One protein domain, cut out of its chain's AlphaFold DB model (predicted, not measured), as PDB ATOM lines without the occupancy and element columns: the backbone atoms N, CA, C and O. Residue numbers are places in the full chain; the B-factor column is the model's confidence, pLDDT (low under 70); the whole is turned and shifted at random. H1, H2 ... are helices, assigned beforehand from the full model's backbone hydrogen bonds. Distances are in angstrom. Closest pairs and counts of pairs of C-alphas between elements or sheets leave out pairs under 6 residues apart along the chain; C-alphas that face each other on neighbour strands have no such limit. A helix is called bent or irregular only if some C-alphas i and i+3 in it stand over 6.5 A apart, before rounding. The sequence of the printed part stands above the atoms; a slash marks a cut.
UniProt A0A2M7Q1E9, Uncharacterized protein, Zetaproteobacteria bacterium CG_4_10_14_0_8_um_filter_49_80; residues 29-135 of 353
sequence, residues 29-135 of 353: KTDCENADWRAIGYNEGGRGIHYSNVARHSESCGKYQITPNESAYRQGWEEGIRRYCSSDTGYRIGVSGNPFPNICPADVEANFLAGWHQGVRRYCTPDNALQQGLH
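What this domain is: This is residues 29 to 135 of the 353 residues of an uncharacterized protein of Zetaproteobacteria bacterium CG_4_10_14_0_8_um_filter_49_80 (UniProt A0A2M7Q1E9). Two small helical lobes follow each other along a flat arch, with H7 as an arm at the far end. In the first lobe H2 and H4 are side by side, with H3 in a V with H4 and H1 near the far end of H3; in the second, H5 and H6 are side by side. The printed part has 107 residues with seven named helices, H1 to H7 in order, and no named strand: all helix. It is loose, with a radius of gyration of the C-alphas of 17.5 A and spans of 55 by 33 by 16 A.

Where its parts are: H1, residues 29 to 33, begins at C-alpha 29 (63.381, -16.714, 3.763). H2 is residues 37 to 45, H3 51 to 62 at 18.0 A, and H4 70 to 84 at 20.2 A. H5 is residues 87 to 95 and H6 106 to 123 at 25.2 A. H7, residues 126 to 135, ends at C-alpha 135 (24.360, -4.681, 19.054).

How they stand to each other: H1 is close to H3 but not clearly touching, the closest C-alphas being those of Cys 32 and Cys 61, 5.7 A apart. H2 and H4 touch at a shallow tilt of 30 degrees, the same way, closest at C-alphas 42 and 76, 4.0 A. H3 and H4 form a helical hairpin at a steep tilt of 40 degrees; H3 touches H4 with residues 51 to 54 alone, closest at C-alphas 51 and 77, 6.9 A. H4 and H5 meet only through their link. H5 and H6 touch, the same way, at a shallow tilt of 34 degrees, only just short of steep, closest at C-alphas 94 and 119, 4.0 A. Of these 3 touching pairs 2 are at a shallow tilt, only just mostly aligned packing. H6 is irregular, with C-alphas 107 and 110 7.2 A apart, and has a kink of 27 degrees near residue 113. H6 and H7 meet only through their link. Each O i to N i+4 pair is within hydrogen-bond range in H1, H2, H5 and H7; H3 has 6 of 8, H4 8 of 11 and H6 11 of 14.

The domain as a whole: The two C-alphas farthest apart, of Gln 65 and Pro 126, are 55.0 A apart. Residues 129 to 135, which belong to H7, stand free. The printed part has no cut and no long link, and no printed residue is under 70 in pLDDT.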
ATOM      1  N   LYS A  29      62.271 -15.756   3.882       91.50
ATOM      2  CA  LYS A  29      63.381 -16.714   3.763       91.50
ATOM      3  C   LYS A  29      64.376 -16.571   4.918       91.50
ATOM      4  O   LYS A  29      64.728 -17.566   5.541       91.50
ATOM      5  N   THR A  30      64.773 -15.339   5.231       92.56
ATOM      6  CA  THR A  30      65.719 -15.044   6.313       92.56
ATOM      7  C   THR A  30      65.160 -15.416   7.685       92.56
ATOM      8  O   THR A  30      65.916 -15.906   8.522       92.56
ATOM      9  N   ASP A  31      63.852 -15.251   7.908       93.06
ATOM     10  CA  ASP A  31      63.216 -15.700   9.153       93.06
ATOM     11  C   ASP A  31      63.287 -17.223   9.282       93.06
ATOM     12  O   ASP A  31      63.610 -17.730  10.349       93.06
ATOM     13  N   CYS A  32      63.027 -17.957   8.193       94.12
ATOM     14  CA  CYS A  32      63.103 -19.418   8.171       94.12
ATOM     15  C   CYS A  32      64.531 -19.939   8.396       94.12
ATOM     16  O   CYS A  32      64.713 -20.929   9.103       94.12
ATOM     17  N   GLU A  33      65.542 -19.289   7.810       94.75
ATOM     18  CA  GLU A  33      66.955 -19.684   7.942       94.75
ATOM     19  C   GLU A  33      67.483 -19.505   9.371       94.75
ATOM     20  O   GLU A  33      68.296 -20.305   9.829       94.75
ATOM     21  N   ASN A  34      67.003 -18.482  10.081       95.25
ATOM     22  CA  ASN A  34      67.467 -18.128  11.425       95.25
ATOM     23  C   ASN A  34      66.465 -18.504  12.533       95.25
ATOM     24  O   ASN A  34      66.610 -18.063  13.674       95.25
ATOM     25  N   ALA A  35      65.435 -19.287  12.208       94.81
ATOM     26  CA  ALA A  35      64.352 -19.613  13.124       94.81
ATOM     27  C   ALA A  35      64.828 -20.461  14.316       94.81
ATOM     28  O   ALA A  35      65.247 -21.611  14.159       94.81
ATOM     29  N   ASP A  36      64.641 -19.942  15.531       97.25
ATOM     30  CA  ASP A  36      64.621 -20.768  16.739       97.25
ATOM     31  C   ASP A  36      63.227 -21.383  16.898       97.25
ATOM     32  O   ASP A  36      62.308 -20.798  17.479       97.25
ATOM     33  N   TRP A  37      63.065 -22.591  16.361       97.06
ATOM     34  CA  TRP A  37      61.785 -23.297  16.364       97.06
ATOM     35  C   TRP A  37      61.239 -23.561  17.769       97.06
ATOM     36  O   TRP A  37      60.023 -23.492  17.949       97.06
ATOM     37  N   ARG A  38      62.098 -23.793  18.774       98.25
ATOM     38  CA  ARG A  38      61.647 -23.972  20.162       98.25
ATOM     39  C   ARG A  38      61.123 -22.661  20.734       98.25
ATOM     40  O   ARG A  38      60.045 -22.654  21.324       98.25
ATOM     41  N   ALA A  39      61.834 -21.553  20.530       98.19
ATOM     42  CA  ALA A  39      61.373 -20.241  20.980       98.19
ATOM     43  C   ALA A  39      60.071 -19.809  20.282       98.19
ATOM     44  O   ALA A  39      59.173 -19.269  20.933       98.19
ATOM     45  N   ILE A  40      59.931 -20.083  18.980       97.19
ATOM     46  CA  ILE A  40      58.687 -19.837  18.235       97.19
ATOM     47  C   ILE A  40      57.545 -20.650  18.853       97.19
ATOM     48  O   ILE A  40      56.532 -20.066  19.239       97.19
ATOM     49  N   GLY A  41      57.729 -21.963  19.032       97.94
ATOM     50  CA  GLY A  41      56.731 -22.833  19.658       97.94
ATOM     51  C   GLY A  41      56.321 -22.345  21.048       97.94
ATOM     52  O   GLY A  41      55.130 -22.219  21.329       97.94
ATOM     53  N   TYR A  42      57.288 -21.976  21.890       98.56
ATOM     54  CA  TYR A  42      57.047 -21.438  23.233       98.56
ATOM     55  C   TYR A  42      56.193 -20.171  23.234       98.56
ATOM     56  O   TYR A  42      55.232 -20.052  24.001       98.56
ATOM     57  N   ASN A  43      56.503 -19.227  22.349       98.12
ATOM     58  CA  ASN A  43      55.753 -17.982  22.243       98.12
ATOM     59  C   ASN A  43      54.343 -18.205  21.686       98.12
ATOM     60  O   ASN A  43      53.389 -17.605  22.183       98.12
ATOM     61  N   GLU A  44      54.192 -19.069  20.683       97.56
ATOM     62  CA  GLU A  44      52.895 -19.377  20.077       97.56
ATOM     63  C   GLU A  44      51.985 -20.162  21.027       97.56
ATOM     64  O   GLU A  44      50.833 -19.769  21.231       97.56
ATOM     65  N   GLY A  45      52.515 -21.188  21.699       97.81
ATOM     66  CA  GLY A  45      51.805 -21.899  22.764       97.81
ATOM     67  C   GLY A  45      51.384 -20.943  23.880       97.81
ATOM     68  O   GLY A  45      50.222 -20.917  24.277       97.81
ATOM     69  N   GLY A  46      52.282 -20.049  24.309       97.81
ATOM     70  CA  GLY A  46      51.986 -19.020  25.310       97.81
ATOM     71  C   GLY A  46      50.912 -18.004  24.906       97.81
ATOM     72  O   GLY A  46      50.392 -17.302  25.771       97.81
ATOM     73  N   ARG A  47      50.564 -17.928  23.619       96.88
ATOM     74  CA  ARG A  47      49.475 -17.103  23.078       96.88
ATOM     75  C   ARG A  47      48.194 -17.897  22.807       96.88
ATOM     76  O   ARG A  47      47.224 -17.302  22.346       96.88
ATOM     77  N   GLY A  48      48.187 -19.207  23.062       96.31
ATOM     78  CA  GLY A  48      47.054 -20.084  22.761       96.31
ATOM     79  C   GLY A  48      46.888 -20.389  21.272       96.31
ATOM     80  O   GLY A  48      45.792 -20.730  20.835       96.31
ATOM     81  N   ILE A  49      47.949 -20.246  20.470       96.06
ATOM     82  CA  ILE A  49      47.928 -20.654  19.061       96.06
ATOM     83  C   ILE A  49      47.997 -22.181  19.006       96.06
ATOM     84  O   ILE A  49      48.847 -22.794  19.649       96.06
ATOM     85  N   HIS A  50      47.103 -22.802  18.235       95.94
ATOM     86  CA  HIS A  50      47.031 -24.258  18.119       95.94
ATOM     87  C   HIS A  50      48.325 -24.856  17.551       95.94
ATOM     88  O   HIS A  50      48.923 -24.291  16.633       95.94
ATOM     89  N   TYR A  51      48.731 -26.030  18.052       95.62
ATOM     90  CA  TYR A  51      49.958 -26.718  17.629       95.62
ATOM     91  C   TYR A  51      50.063 -26.863  16.101       95.62
ATOM     92  O   TYR A  51      51.138 -26.689  15.529       95.62
ATOM     93  N   SER A  52      48.932 -27.107  15.427       94.88
ATOM     94  CA  SER A  52      48.864 -27.251  13.964       94.88
ATOM     95  C   SER A  52      49.349 -26.027  13.180       94.88
ATOM     96  O   SER A  52      49.579 -26.149  11.979       94.88
ATOM     97  N   ASN A  53      49.558 -24.871  13.821       94.31
ATOM     98  CA  ASN A  53      50.160 -23.707  13.175       94.31
ATOM     99  C   ASN A  53      51.573 -23.986  12.629       94.31
ATOM    100  O   ASN A  53      51.973 -23.353  11.655       94.31
ATOM    101  N   VAL A  54      52.280 -25.001  13.147       95.31
ATOM    102  CA  VAL A  54      53.550 -25.470  12.564       95.31
ATOM    103  C   VAL A  54      53.417 -25.854  11.085       95.31
ATOM    104  O   VAL A  54      54.341 -25.625  10.315       95.31
ATOM    105  N   ALA A  55      52.251 -26.336  10.641       94.19
ATOM    106  CA  ALA A  55      52.017 -26.662   9.234       94.19
ATOM    107  C   ALA A  55      52.070 -25.419   8.329       94.19
ATOM    108  O   ALA A  55      52.570 -25.491   7.208       94.19
ATOM    109  N   ARG A  56      51.619 -24.259   8.828       93.19
ATOM    110  CA  ARG A  56      51.718 -22.975   8.115       93.19
ATOM    111  C   ARG A  56      53.171 -22.518   7.993       93.19
ATOM    112  O   ARG A  56      53.564 -21.969   6.959       93.19
ATOM    113  N   HIS A  57      53.974 -22.777   9.023       93.75
ATOM    114  CA  HIS A  57      55.419 -22.547   8.981       93.75
ATOM    115  C   HIS A  57      56.094 -23.477   7.968       93.75
ATOM    116  O   HIS A  57      56.876 -23.003   7.147       93.75
ATOM    117  N   SER A  58      55.720 -24.762   7.934       94.19
ATOM    118  CA  SER A  58      56.219 -25.731   6.946       94.19
ATOM    119  C   SER A  58      55.875 -25.333   5.511       94.19
ATOM    120  O   SER A  58      56.736 -25.400   4.636       94.19
ATOM    121  N   GLU A  59      54.656 -24.852   5.260       93.38
ATOM    122  CA  GLU A  59      54.256 -24.342   3.945       93.38
ATOM    123  C   GLU A  59      55.073 -23.106   3.536       93.38
ATOM    124  O   GLU A  59      55.544 -23.001   2.401       93.38
ATOM    125  N   SER A  60      55.265 -22.165   4.463       93.06
ATOM    126  CA  SER A  60      55.959 -20.901   4.192       93.06
ATOM    127  C   SER A  60      57.453 -21.115   3.951       93.06
ATOM    128  O   SER A  60      57.990 -20.636   2.953       93.06
ATOM    129  N   CYS A  61      58.112 -21.877   4.824       94.62
ATOM    130  CA  CYS A  61      59.542 -22.154   4.741       94.62
ATOM    131  C   CYS A  61      59.889 -23.185   3.658       94.62
ATOM    132  O   CYS A  61      60.952 -23.095   3.037       94.62
ATOM    133  N   GLY A  62      58.962 -24.091   3.328       94.56
ATOM    134  CA  GLY A  62      59.114 -25.056   2.240       94.56
ATOM    135  C   GLY A  62      59.302 -24.406   0.864       94.56
ATOM    136  O   GLY A  62      60.023 -24.952   0.029       94.56
ATOM    137  N   LYS A  63      58.770 -23.192   0.641       93.81
ATOM    138  CA  LYS A  63      59.023 -22.384  -0.577       93.81
ATOM    139  C   LYS A  63      60.505 -22.063  -0.779       93.81
ATOM    140  O   LYS A  63      60.944 -21.847  -1.906       93.81
ATOM    141  N   TYR A  64      61.269 -22.053   0.310       95.06
ATOM    142  CA  TYR A  64      62.712 -21.834   0.328       95.06
ATOM    143  C   TYR A  64      63.494 -23.127   0.582       95.06
ATOM    144  O   TYR A  64      64.692 -23.061   0.828       95.06
ATOM    145  N   GLN A  65      62.823 -24.285   0.512       95.69
ATOM    146  CA  GLN A  65      63.384 -25.611   0.790       95.69
ATOM    147  C   GLN A  65      63.901 -25.760   2.233       95.69
ATOM    148  O   GLN A  65      64.833 -26.518   2.491       95.69
ATOM    149  N   ILE A  66      63.286 -25.044   3.179       94.75
ATOM    150  CA  ILE A  66      63.609 -25.102   4.608       94.75
ATOM    151  C   ILE A  66      62.479 -25.823   5.342       94.75
ATOM    152  O   ILE A  66      61.322 -25.410   5.268       94.75
ATOM    153  N   THR A  67      62.822 -26.873   6.086       94.06
ATOM    154  CA  THR A  67      61.867 -27.645   6.892       94.06
ATOM    155  C   THR A  67      61.968 -27.234   8.364       94.06
ATOM    156  O   THR A  67      63.066 -27.302   8.924       94.06
ATOM    157  N   PRO A  68      60.859 -26.838   9.018       93.88
ATOM    158  CA  PRO A  68      60.855 -26.555  10.448       93.88
ATOM    159  C   PRO A  68      61.307 -27.742  11.303       93.88
ATOM    160  O   PRO A  68      60.975 -28.894  11.021       93.88
ATOM    161  N   ASN A  69      62.016 -27.471  12.402       96.69
ATOM    162  CA  ASN A  69      62.298 -28.498  13.402       96.69
ATOM    163  C   ASN A  69      61.054 -28.722  14.276       96.69
ATOM    164  O   ASN A  69      60.881 -28.078  15.313       96.69
ATOM    165  N   GLU A  70      60.186 -29.643  13.853       95.81
ATOM    166  CA  GLU A  70      58.920 -29.929  14.539       95.81
ATOM    167  C   GLU A  70      59.103 -30.413  15.982       95.81
ATOM    168  O   GLU A  70      58.288 -30.089  16.841       95.81
ATOM    169  N   SER A  71      60.173 -31.160  16.276       97.88
ATOM    170  CA  SER A  71      60.451 -31.637  17.638       97.88
ATOM    171  C   SER A  71      60.788 -30.476  18.573       97.88
ATOM    172  O   SER A  71      60.218 -30.368  19.660       97.88
ATOM    173  N   ALA A  72      61.654 -29.559  18.128       98.06
ATOM    174  CA  ALA A  72      61.992 -28.354  18.879       98.06
ATOM    175  C   ALA A  72      60.762 -27.455  19.070       98.06
ATOM    176  O   ALA A  72      60.493 -27.011  20.187       98.06
ATOM    177  N   TYR A  73      59.978 -27.249  18.007       98.25
ATOM    178  CA  TYR A  73      58.731 -26.489  18.069       98.25
ATOM    179  C   TYR A  73      57.728 -27.102  19.048       98.25
ATOM    180  O   TYR A  73      57.184 -26.383  19.882       98.25
ATOM    181  N   ARG A  74      57.519 -28.423  19.002       97.94
ATOM    182  CA  ARG A  74      56.631 -29.142  19.925       97.94
ATOM    183  C   ARG A  74      57.039 -28.940  21.377       97.94
ATOM    184  O   ARG A  74      56.190 -28.568  22.175       97.94
ATOM    185  N   GLN A  75      58.318 -29.134  21.704       98.31
ATOM    186  CA  GLN A  75      58.822 -28.942  23.069       98.31
ATOM    187  C   GLN A  75      58.559 -27.518  23.562       98.31
ATOM    188  O   GLN A  75      58.027 -27.319  24.651       98.31
ATOM    189  N   GLY A  76      58.870 -26.523  22.726       98.44
ATOM    190  CA  GLY A  76      58.559 -25.131  23.025       98.44
ATOM    191  C   GLY A  76      57.064 -24.920  23.249       98.44
ATOM    192  O   GLY A  76      56.664 -24.354  24.261       98.44
ATOM    193  N   TRP A  77      56.229 -25.409  22.335       98.50
ATOM    194  CA  TRP A  77      54.778 -25.254  22.390       98.50
ATOM    195  C   TRP A  77      54.164 -25.878  23.644       98.50
ATOM    196  O   TRP A  77      53.353 -25.225  24.299       98.50
ATOM    197  N   GLU A  78      54.584 -27.086  24.023       97.94
ATOM    198  CA  GLU A  78      54.128 -27.780  25.234       97.94
ATOM    199  C   GLU A  78      54.502 -27.018  26.517       97.94
ATOM    200  O   GLU A  78      53.716 -26.982  27.465       97.94
ATOM    201  N   GLU A  79      55.664 -26.358  26.551       98.06
ATOM    202  CA  GLU A  79      56.052 -25.461  27.649       98.06
ATOM    203  C   GLU A  79      55.233 -24.158  27.636       98.06
ATOM    204  O   GLU A  79      54.754 -23.690  28.673       98.06
ATOM    205  N   GLY A  80      55.043 -23.571  26.455       98.19
ATOM    206  CA  GLY A  80      54.341 -22.307  26.263       98.19
ATOM    207  C   GLY A  80      52.854 -22.387  26.601       98.19
ATOM    208  O   GLY A  80      52.343 -21.534  27.332       98.19
ATOM    209  N   ILE A  81      52.162 -23.419  26.106       98.12
ATOM    210  CA  ILE A  81      50.706 -23.582  26.243       98.12
ATOM    211  C   ILE A  81      50.267 -23.668  27.702       98.12
ATOM    212  O   ILE A  81      49.205 -23.168  28.063       98.12
ATOM    213  N   ARG A  82      51.121 -24.192  28.583       98.06
ATOM    214  CA  ARG A  82      50.866 -24.260  30.028       98.06
ATOM    215  C   ARG A  82      50.737 -22.881  30.671       98.06
ATOM    216  O   ARG A  82      49.995 -22.732  31.634       98.06
ATOM    217  N   ARG A  83      51.404 -21.860  30.122       97.62
ATOM    218  CA  ARG A  83      51.254 -20.465  30.575       97.62
ATOM    219  C   ARG A  83      49.936 -19.852  30.113       97.62
ATOM    220  O   ARG A  83      49.347 -19.059  30.840       97.62
ATOM    221  N   TYR A  84      49.497 -20.198  28.903       97.88
ATOM    222  CA  TYR A  84      48.196 -19.780  28.384       97.88
ATOM    223  C   TYR A  84      47.057 -20.455  29.157       97.88
ATOM    224  O   TYR A  84      46.077 -19.802  29.498       97.88
ATOM    225  N   CYS A  85      47.209 -21.738  29.488       97.94
ATOM    226  CA  CYS A  85      46.247 -22.540  30.240       97.94
ATOM    227  C   CYS A  85      46.254 -22.230  31.743       97.94
ATOM    228  O   CYS A  85      46.421 -23.106  32.588       97.94
ATOM    229  N   SER A  86      46.072 -20.953  32.068       97.81
ATOM    230  CA  SER A  86      45.919 -20.432  33.419       97.81
ATOM    231  C   SER A  86      44.460 -20.078  33.712       97.81
ATOM    232  O   SER A  86      43.670 -19.813  32.801       97.81
ATOM    233  N   SER A  87      44.116 -20.018  35.003       98.25
ATOM    234  CA  SER A  87      42.796 -19.557  35.455       98.25
ATOM    235  C   SER A  87      42.486 -18.140  34.958       98.25
ATOM    236  O   SER A  87      41.407 -17.901  34.423       98.25
ATOM    237  N   ASP A  88      43.453 -17.218  35.020       98.38
ATOM    238  CA  ASP A  88      43.263 -15.824  34.587       98.38
ATOM    239  C   ASP A  88      42.924 -15.710  33.095       98.38
ATOM    240  O   ASP A  88      42.051 -14.933  32.694       98.38
ATOM    241  N   THR A  89      43.595 -16.503  32.253       98.25
ATOM    242  CA  THR A  89      43.292 -16.547  30.818       98.25
ATOM    243  C   THR A  89      41.908 -17.139  30.579       98.25
ATOM    244  O   THR A  89      41.145 -16.567  29.798       98.25
ATOM    245  N   GLY A  90      41.563 -18.228  31.278       98.38
ATOM    246  CA  GLY A  90      40.226 -18.816  31.248       98.38
ATOM    247  C   GLY A  90      39.151 -17.793  31.611       98.38
ATOM    248  O   GLY A  90      38.221 -17.582  30.834       98.38
ATOM    249  N   TYR A  91      39.329 -17.077  32.724       98.69
ATOM    250  CA  TYR A  91      38.426 -16.018  33.177       98.69
ATOM    251  C   TYR A  91      38.235 -14.933  32.119       98.69
ATOM    252  O   TYR A  91      37.099 -14.635  31.753       98.69
ATOM    253  N   ARG A  92      39.326 -14.395  31.557       98.31
ATOM    254  CA  ARG A  92      39.266 -13.372  30.500       98.31
ATOM    255  C   ARG A  92      38.499 -13.848  29.259       98.31
ATOM    256  O   ARG A  92      37.756 -13.075  28.655       98.31
ATOM    257  N   ILE A  93      38.680 -15.105  28.864       98.06
ATOM    258  CA  ILE A  93      37.968 -15.700  27.722       98.06
ATOM    259  C   ILE A  93      36.483 -15.850  28.049       98.06
ATOM    260  O   ILE A  93      35.644 -15.455  27.240       98.06
ATOM    261  N   GLY A  94      36.166 -16.336  29.251       98.00
ATOM    262  CA  GLY A  94      34.793 -16.504  29.715       98.00
ATOM    263  C   GLY A  94      34.021 -15.186  29.806       98.00
ATOM    264  O   GLY A  94      32.910 -15.109  29.292       98.00
ATOM    265  N   VAL A  95      34.607 -14.120  30.375       98.38
ATOM    266  CA  VAL A  95      33.935 -12.799  30.444       98.38
ATOM    267  C   VAL A  95      33.704 -12.181  29.067       98.38
ATOM    268  O   VAL A  95      32.813 -11.355  28.908       98.38
ATOM    269  N   SER A  96      34.488 -12.592  28.068       97.12
ATOM    270  CA  SER A  96      34.326 -12.153  26.679       97.12
ATOM    271  C   SER A  96      33.260 -12.958  25.922       97.12
ATOM    272  O   SER A  96      33.022 -12.680  24.752       97.12
ATOM    273  N   GLY A  97      32.651 -13.976  26.545       97.25
ATOM    274  CA  GLY A  97      31.645 -14.831  25.909       97.25
ATOM    275  C   GLY A  97      32.206 -15.804  24.874       97.25
ATOM    276  O   GLY A  97      31.455 -16.341  24.060       97.25
ATOM    277  N   ASN A  98      33.522 -16.024  24.877       96.88
ATOM    278  CA  ASN A  98      34.172 -16.914  23.925       96.88
ATOM    279  C   ASN A  98      34.056 -18.380  24.374       96.88
ATOM    280  O   ASN A  98      34.197 -18.670  25.571       96.88
ATOM    281  N   PRO A  99      33.850 -19.318  23.432       95.94
ATOM    282  CA  PRO A  99      33.795 -20.735  23.750       95.94
ATOM    283  C   PRO A  99      35.137 -21.239  24.288       95.94
ATOM    284  O   PRO A  99      36.199 -20.668  24.027       95.94
ATOM    285  N   PHE A 100      35.081 -22.337  25.039       92.62
ATOM    286  CA  PHE A 100      36.272 -23.035  25.504       92.62
ATOM    287  C   PHE A 100      37.106 -23.523  24.298       92.62
ATOM    288  O   PHE A 100      36.596 -24.298  23.490       92.62
ATOM    289  N   PRO A 101      38.380 -23.106  24.156       89.56
ATOM    290  CA  PRO A 101      39.179 -23.394  22.962       89.56
ATOM    291  C   PRO A 101      39.676 -24.847  22.850       89.56
ATOM    292  O   PRO A 101      40.254 -25.189  21.823       89.56
ATOM    293  N   ASN A 102      39.490 -25.685  23.880       92.25
ATOM    294  CA  ASN A 102      39.898 -27.098  23.908       92.25
ATOM    295  C   ASN A 102      41.347 -27.362  23.442       92.25
ATOM    296  O   ASN A 102      41.616 -28.236  22.622       92.25
ATOM    297  N   ILE A 103      42.285 -26.554  23.943       95.62
ATOM    298  CA  ILE A 103      43.717 -26.585  23.589       95.62
ATOM    299  C   ILE A 103      44.611 -26.963  24.783       95.62
ATOM    300  O   ILE A 103      45.818 -27.152  24.634       95.62
ATOM    301  N   CYS A 104      44.038 -27.035  25.985       96.75
ATOM    302  CA  CYS A 104      44.810 -27.178  27.209       96.75
ATOM    303  C   CYS A 104      45.212 -28.629  27.487       96.75
ATOM    304  O   CYS A 104      44.374 -29.518  27.379       96.75
ATOM    305  N   PRO A 105      46.471 -28.882  27.896       96.44
ATOM    306  CA  PRO A 105      46.870 -30.186  28.410       96.44
ATOM    307  C   PRO A 105      46.072 -30.570  29.664       96.44
ATOM    308  O   PRO A 105      45.776 -29.713  30.502       96.44
ATOM    309  N   ALA A 106      45.785 -31.865  29.821       95.81
ATOM    310  CA  ALA A 106      44.907 -32.392  30.873       95.81
ATOM    311  C   ALA A 106      45.330 -32.017  32.310       95.81
ATOM    312  O   ALA A 106      44.489 -31.890  33.193       95.81
ATOM    313  N   ASP A 107      46.626 -31.822  32.560       95.75
ATOM    314  CA  ASP A 107      47.160 -31.490  33.883       95.75
ATOM    315  C   ASP A 107      46.979 -30.015  34.285       95.75
ATOM    316  O   ASP A 107      47.062 -29.690  35.469       95.75
ATOM    317  N   VAL A 108      46.696 -29.121  33.331       96.31
ATOM    318  CA  VAL A 108      46.439 -27.685  33.577       96.31
ATOM    319  C   VAL A 108      45.039 -27.234  33.150       96.31
ATOM    320  O   VAL A 108      44.592 -26.151  33.530       96.31
ATOM    321  N   GLU A 109      44.317 -28.068  32.402       97.25
ATOM    322  CA  GLU A 109      42.977 -27.786  31.888       97.25
ATOM    323  C   GLU A 109      41.977 -27.435  32.995       97.25
ATOM    324  O   GLU A 109      41.246 -26.453  32.868       97.25
ATOM    325  N   ALA A 110      41.987 -28.166  34.113       97.50
ATOM    326  CA  ALA A 110      41.061 -27.928  35.220       97.50
ATOM    327  C   ALA A 110      41.155 -26.491  35.775       97.50
ATOM    328  O   ALA A 110      40.133 -25.867  36.063       97.50
ATOM    329  N   ASN A 111      42.369 -25.937  35.863       95.94
ATOM    330  CA  ASN A 111      42.585 -24.564  36.328       95.94
ATOM    331  C   ASN A 111      42.043 -23.539  35.327       95.94
ATOM    332  O   ASN A 111      41.415 -22.560  35.727       95.94
ATOM    333  N   PHE A 112      42.258 -23.768  34.029       98.25
ATOM    334  CA  PHE A 112      41.699 -22.920  32.979       98.25
ATOM    335  C   PHE A 112      40.166 -22.961  32.987       98.25
ATOM    336  O   PHE A 112      39.526 -21.910  32.945       98.25
ATOM    337  N   LEU A 113      39.573 -24.158  33.066       97.75
ATOM    338  CA  LEU A 113      38.121 -24.349  33.079       97.75
ATOM    339  C   LEU A 113      37.469 -23.672  34.282       97.75
ATOM    340  O   LEU A 113      36.438 -23.024  34.121       97.75
ATOM    341  N   ALA A 114      38.079 -23.755  35.466       98.06
ATOM    342  CA  ALA A 114      37.587 -23.058  36.652       98.06
ATOM    343  C   ALA A 114      37.478 -21.539  36.417       98.06
ATOM    344  O   ALA A 114      36.425 -20.947  36.669       98.06
ATOM    345  N   GLY A 115      38.528 -20.928  35.859       98.38
ATOM    346  CA  GLY A 115      38.509 -19.523  35.460       98.38
ATOM    347  C   GLY A 115      37.464 -19.234  34.381       98.38
ATOM    348  O   GLY A 115      36.674 -18.300  34.519       98.38
ATOM    349  N   TRP A 116      37.397 -20.061  33.333       98.56
ATOM    350  CA  TRP A 116      36.433 -19.907  32.239       98.56
ATOM    351  C   TRP A 116      34.987 -19.952  32.729       98.56
ATOM    352  O   TRP A 116      34.224 -19.040  32.423       98.56
ATOM    353  N   HIS A 117      34.620 -20.925  33.563       98.19
ATOM    354  CA  HIS A 117      33.288 -21.000  34.159       98.19
ATOM    355  C   HIS A 117      32.959 -19.758  34.995       98.19
ATOM    356  O   HIS A 117      31.854 -19.223  34.891       98.19
ATOM    357  N   GLN A 118      33.914 -19.254  35.787       98.50
ATOM    358  CA  GLN A 118      33.728 -18.014  36.541       98.50
ATOM    359  C   GLN A 118      33.497 -16.811  35.612       98.50
ATOM    360  O   GLN A 118      32.628 -15.980  35.882       98.50
ATOM    361  N   GLY A 119      34.258 -16.720  34.520       98.44
ATOM    362  CA  GLY A 119      34.124 -15.659  33.529       98.44
ATOM    363  C   GLY A 119      32.793 -15.725  32.780       98.44
ATOM    364  O   GLY A 119      32.086 -14.726  32.695       98.44
ATOM    365  N   VAL A 120      32.403 -16.909  32.305       98.31
ATOM    366  CA  VAL A 120      31.137 -17.123  31.593       98.31
ATOM    367  C   VAL A 120      29.948 -16.745  32.465       98.31
ATOM    368  O   VAL A 120      29.032 -16.101  31.976       98.31
ATOM    369  N   ARG A 121      29.964 -17.034  33.771       98.06
ATOM    370  CA  ARG A 121      28.883 -16.582  34.665       98.06
ATOM    371  C   ARG A 121      28.761 -15.058  34.763       98.06
ATOM    372  O   ARG A 121      27.674 -14.566  35.035       98.06
ATOM    373  N   ARG A 122      29.842 -14.301  34.540       98.31
ATOM    374  CA  ARG A 122      29.790 -12.829  34.445       98.31
ATOM    375  C   ARG A 122      29.261 -12.354  33.096       98.31
ATOM    376  O   ARG A 122      28.626 -11.309  33.047       98.31
ATOM    377  N   TYR A 123      29.530 -13.105  32.031       98.38
ATOM    378  CA  TYR A 123      28.980 -12.842  30.706       98.38
ATOM    379  C   TYR A 123      27.480 -13.173  30.640       98.38
ATOM    380  O   TYR A 123      26.712 -12.432  30.037       98.38
ATOM    381  N   CYS A 124      27.048 -14.262  31.274       98.31
ATOM    382  CA  CYS A 124      25.699 -14.812  31.177       98.31
ATOM    383  C   CYS A 124      24.705 -14.133  32.122       98.31
ATOM    384  O   CYS A 124      24.142 -14.761  33.016       98.31
ATOM    385  N   THR A 125      24.506 -12.834  31.919       97.75
ATOM    386  CA  THR A 125      23.489 -12.037  32.609       97.75
ATOM    387  C   THR A 125      22.418 -11.569  31.620       97.75
ATOM    388  O   THR A 125      22.744 -11.343  30.450       97.75
ATOM    389  N   PRO A 126      21.162 -11.378  32.069       96.31
ATOM    390  CA  PRO A 126      20.104 -10.789  31.244       96.31
ATOM    391  C   PRO A 126      20.514  -9.461  30.594       96.31
ATOM    392  O   PRO A 126      20.348  -9.283  29.389       96.31
ATOM    393  N   ASP A 127      21.150  -8.571  31.362       96.25
ATOM    394  CA  ASP A 127      21.601  -7.265  30.871       96.25
ATOM    395  C   ASP A 127      22.610  -7.395  29.730       96.25
ATOM    396  O   ASP A 127      22.463  -6.752  28.691       96.25
ATOM    397  N   ASN A 128      23.637  -8.242  29.887       97.75
ATOM    398  CA  ASN A 128      24.612  -8.432  28.819       97.75
ATOM    399  C   ASN A 128      23.957  -9.099  27.604       97.75
ATOM    400  O   ASN A 128      24.217  -8.671  26.485       97.75
ATOM    401  N   ALA A 129      23.071 -10.078  27.799       98.19
ATOM    402  CA  ALA A 129      22.337 -10.714  26.709       98.19
ATOM    403  C   ALA A 129      21.547  -9.698  25.871       98.19
ATOM    404  O   ALA A 129      21.695  -9.652  24.647       98.19
ATOM    405  N   LEU A 130      20.789  -8.828  26.545       97.75
ATOM    406  CA  LEU A 130      20.039  -7.737  25.935       97.75
ATOM    407  C   LEU A 130      20.956  -6.817  25.125       97.75
ATOM    408  O   LEU A 130      20.672  -6.525  23.963       97.75
ATOM    409  N   GLN A 131      22.096  -6.416  25.697       97.62
ATOM    410  CA  GLN A 131      23.080  -5.594  24.992       97.62
ATOM    411  C   GLN A 131      23.674  -6.308  23.771       97.62
ATOM    412  O   GLN A 131      23.812  -5.687  22.720       97.62
ATOM    413  N   GLN A 132      24.003  -7.600  23.858       97.88
ATOM    414  CA  GLN A 132      24.501  -8.357  22.703       97.88
ATOM    415  C   GLN A 132      23.467  -8.390  21.568       97.88
ATOM    416  O   GLN A 132      23.827  -8.154  20.413       97.88
ATOM    417  N   GLY A 133      22.187  -8.608  21.892       97.94
ATOM    418  CA  GLY A 133      21.089  -8.581  20.923       97.94
ATOM    419  C   GLY A 133      20.903  -7.206  20.272       97.94
ATOM    420  O   GLY A 133      20.835  -7.099  19.045       97.94
ATOM    421  N   LEU A 134      20.917  -6.132  21.068       97.88
ATOM    422  CA  LEU A 134      20.819  -4.751  20.573       97.88
ATOM    423  C   LEU A 134      21.973  -4.386  19.626       97.88
ATOM    424  O   LEU A 134      21.755  -3.732  18.604       97.88
ATOM    425  N   HIS A 135      23.190  -4.850  19.921       97.50
ATOM    426  CA  HIS A 135      24.360  -4.681  19.054       97.50
ATOM    427  C   HIS A 135      24.393  -5.670  17.877       97.50
ATOM    428  O   HIS A 135      25.200  -5.506  16.961       97.50
TER     429      HIS A 135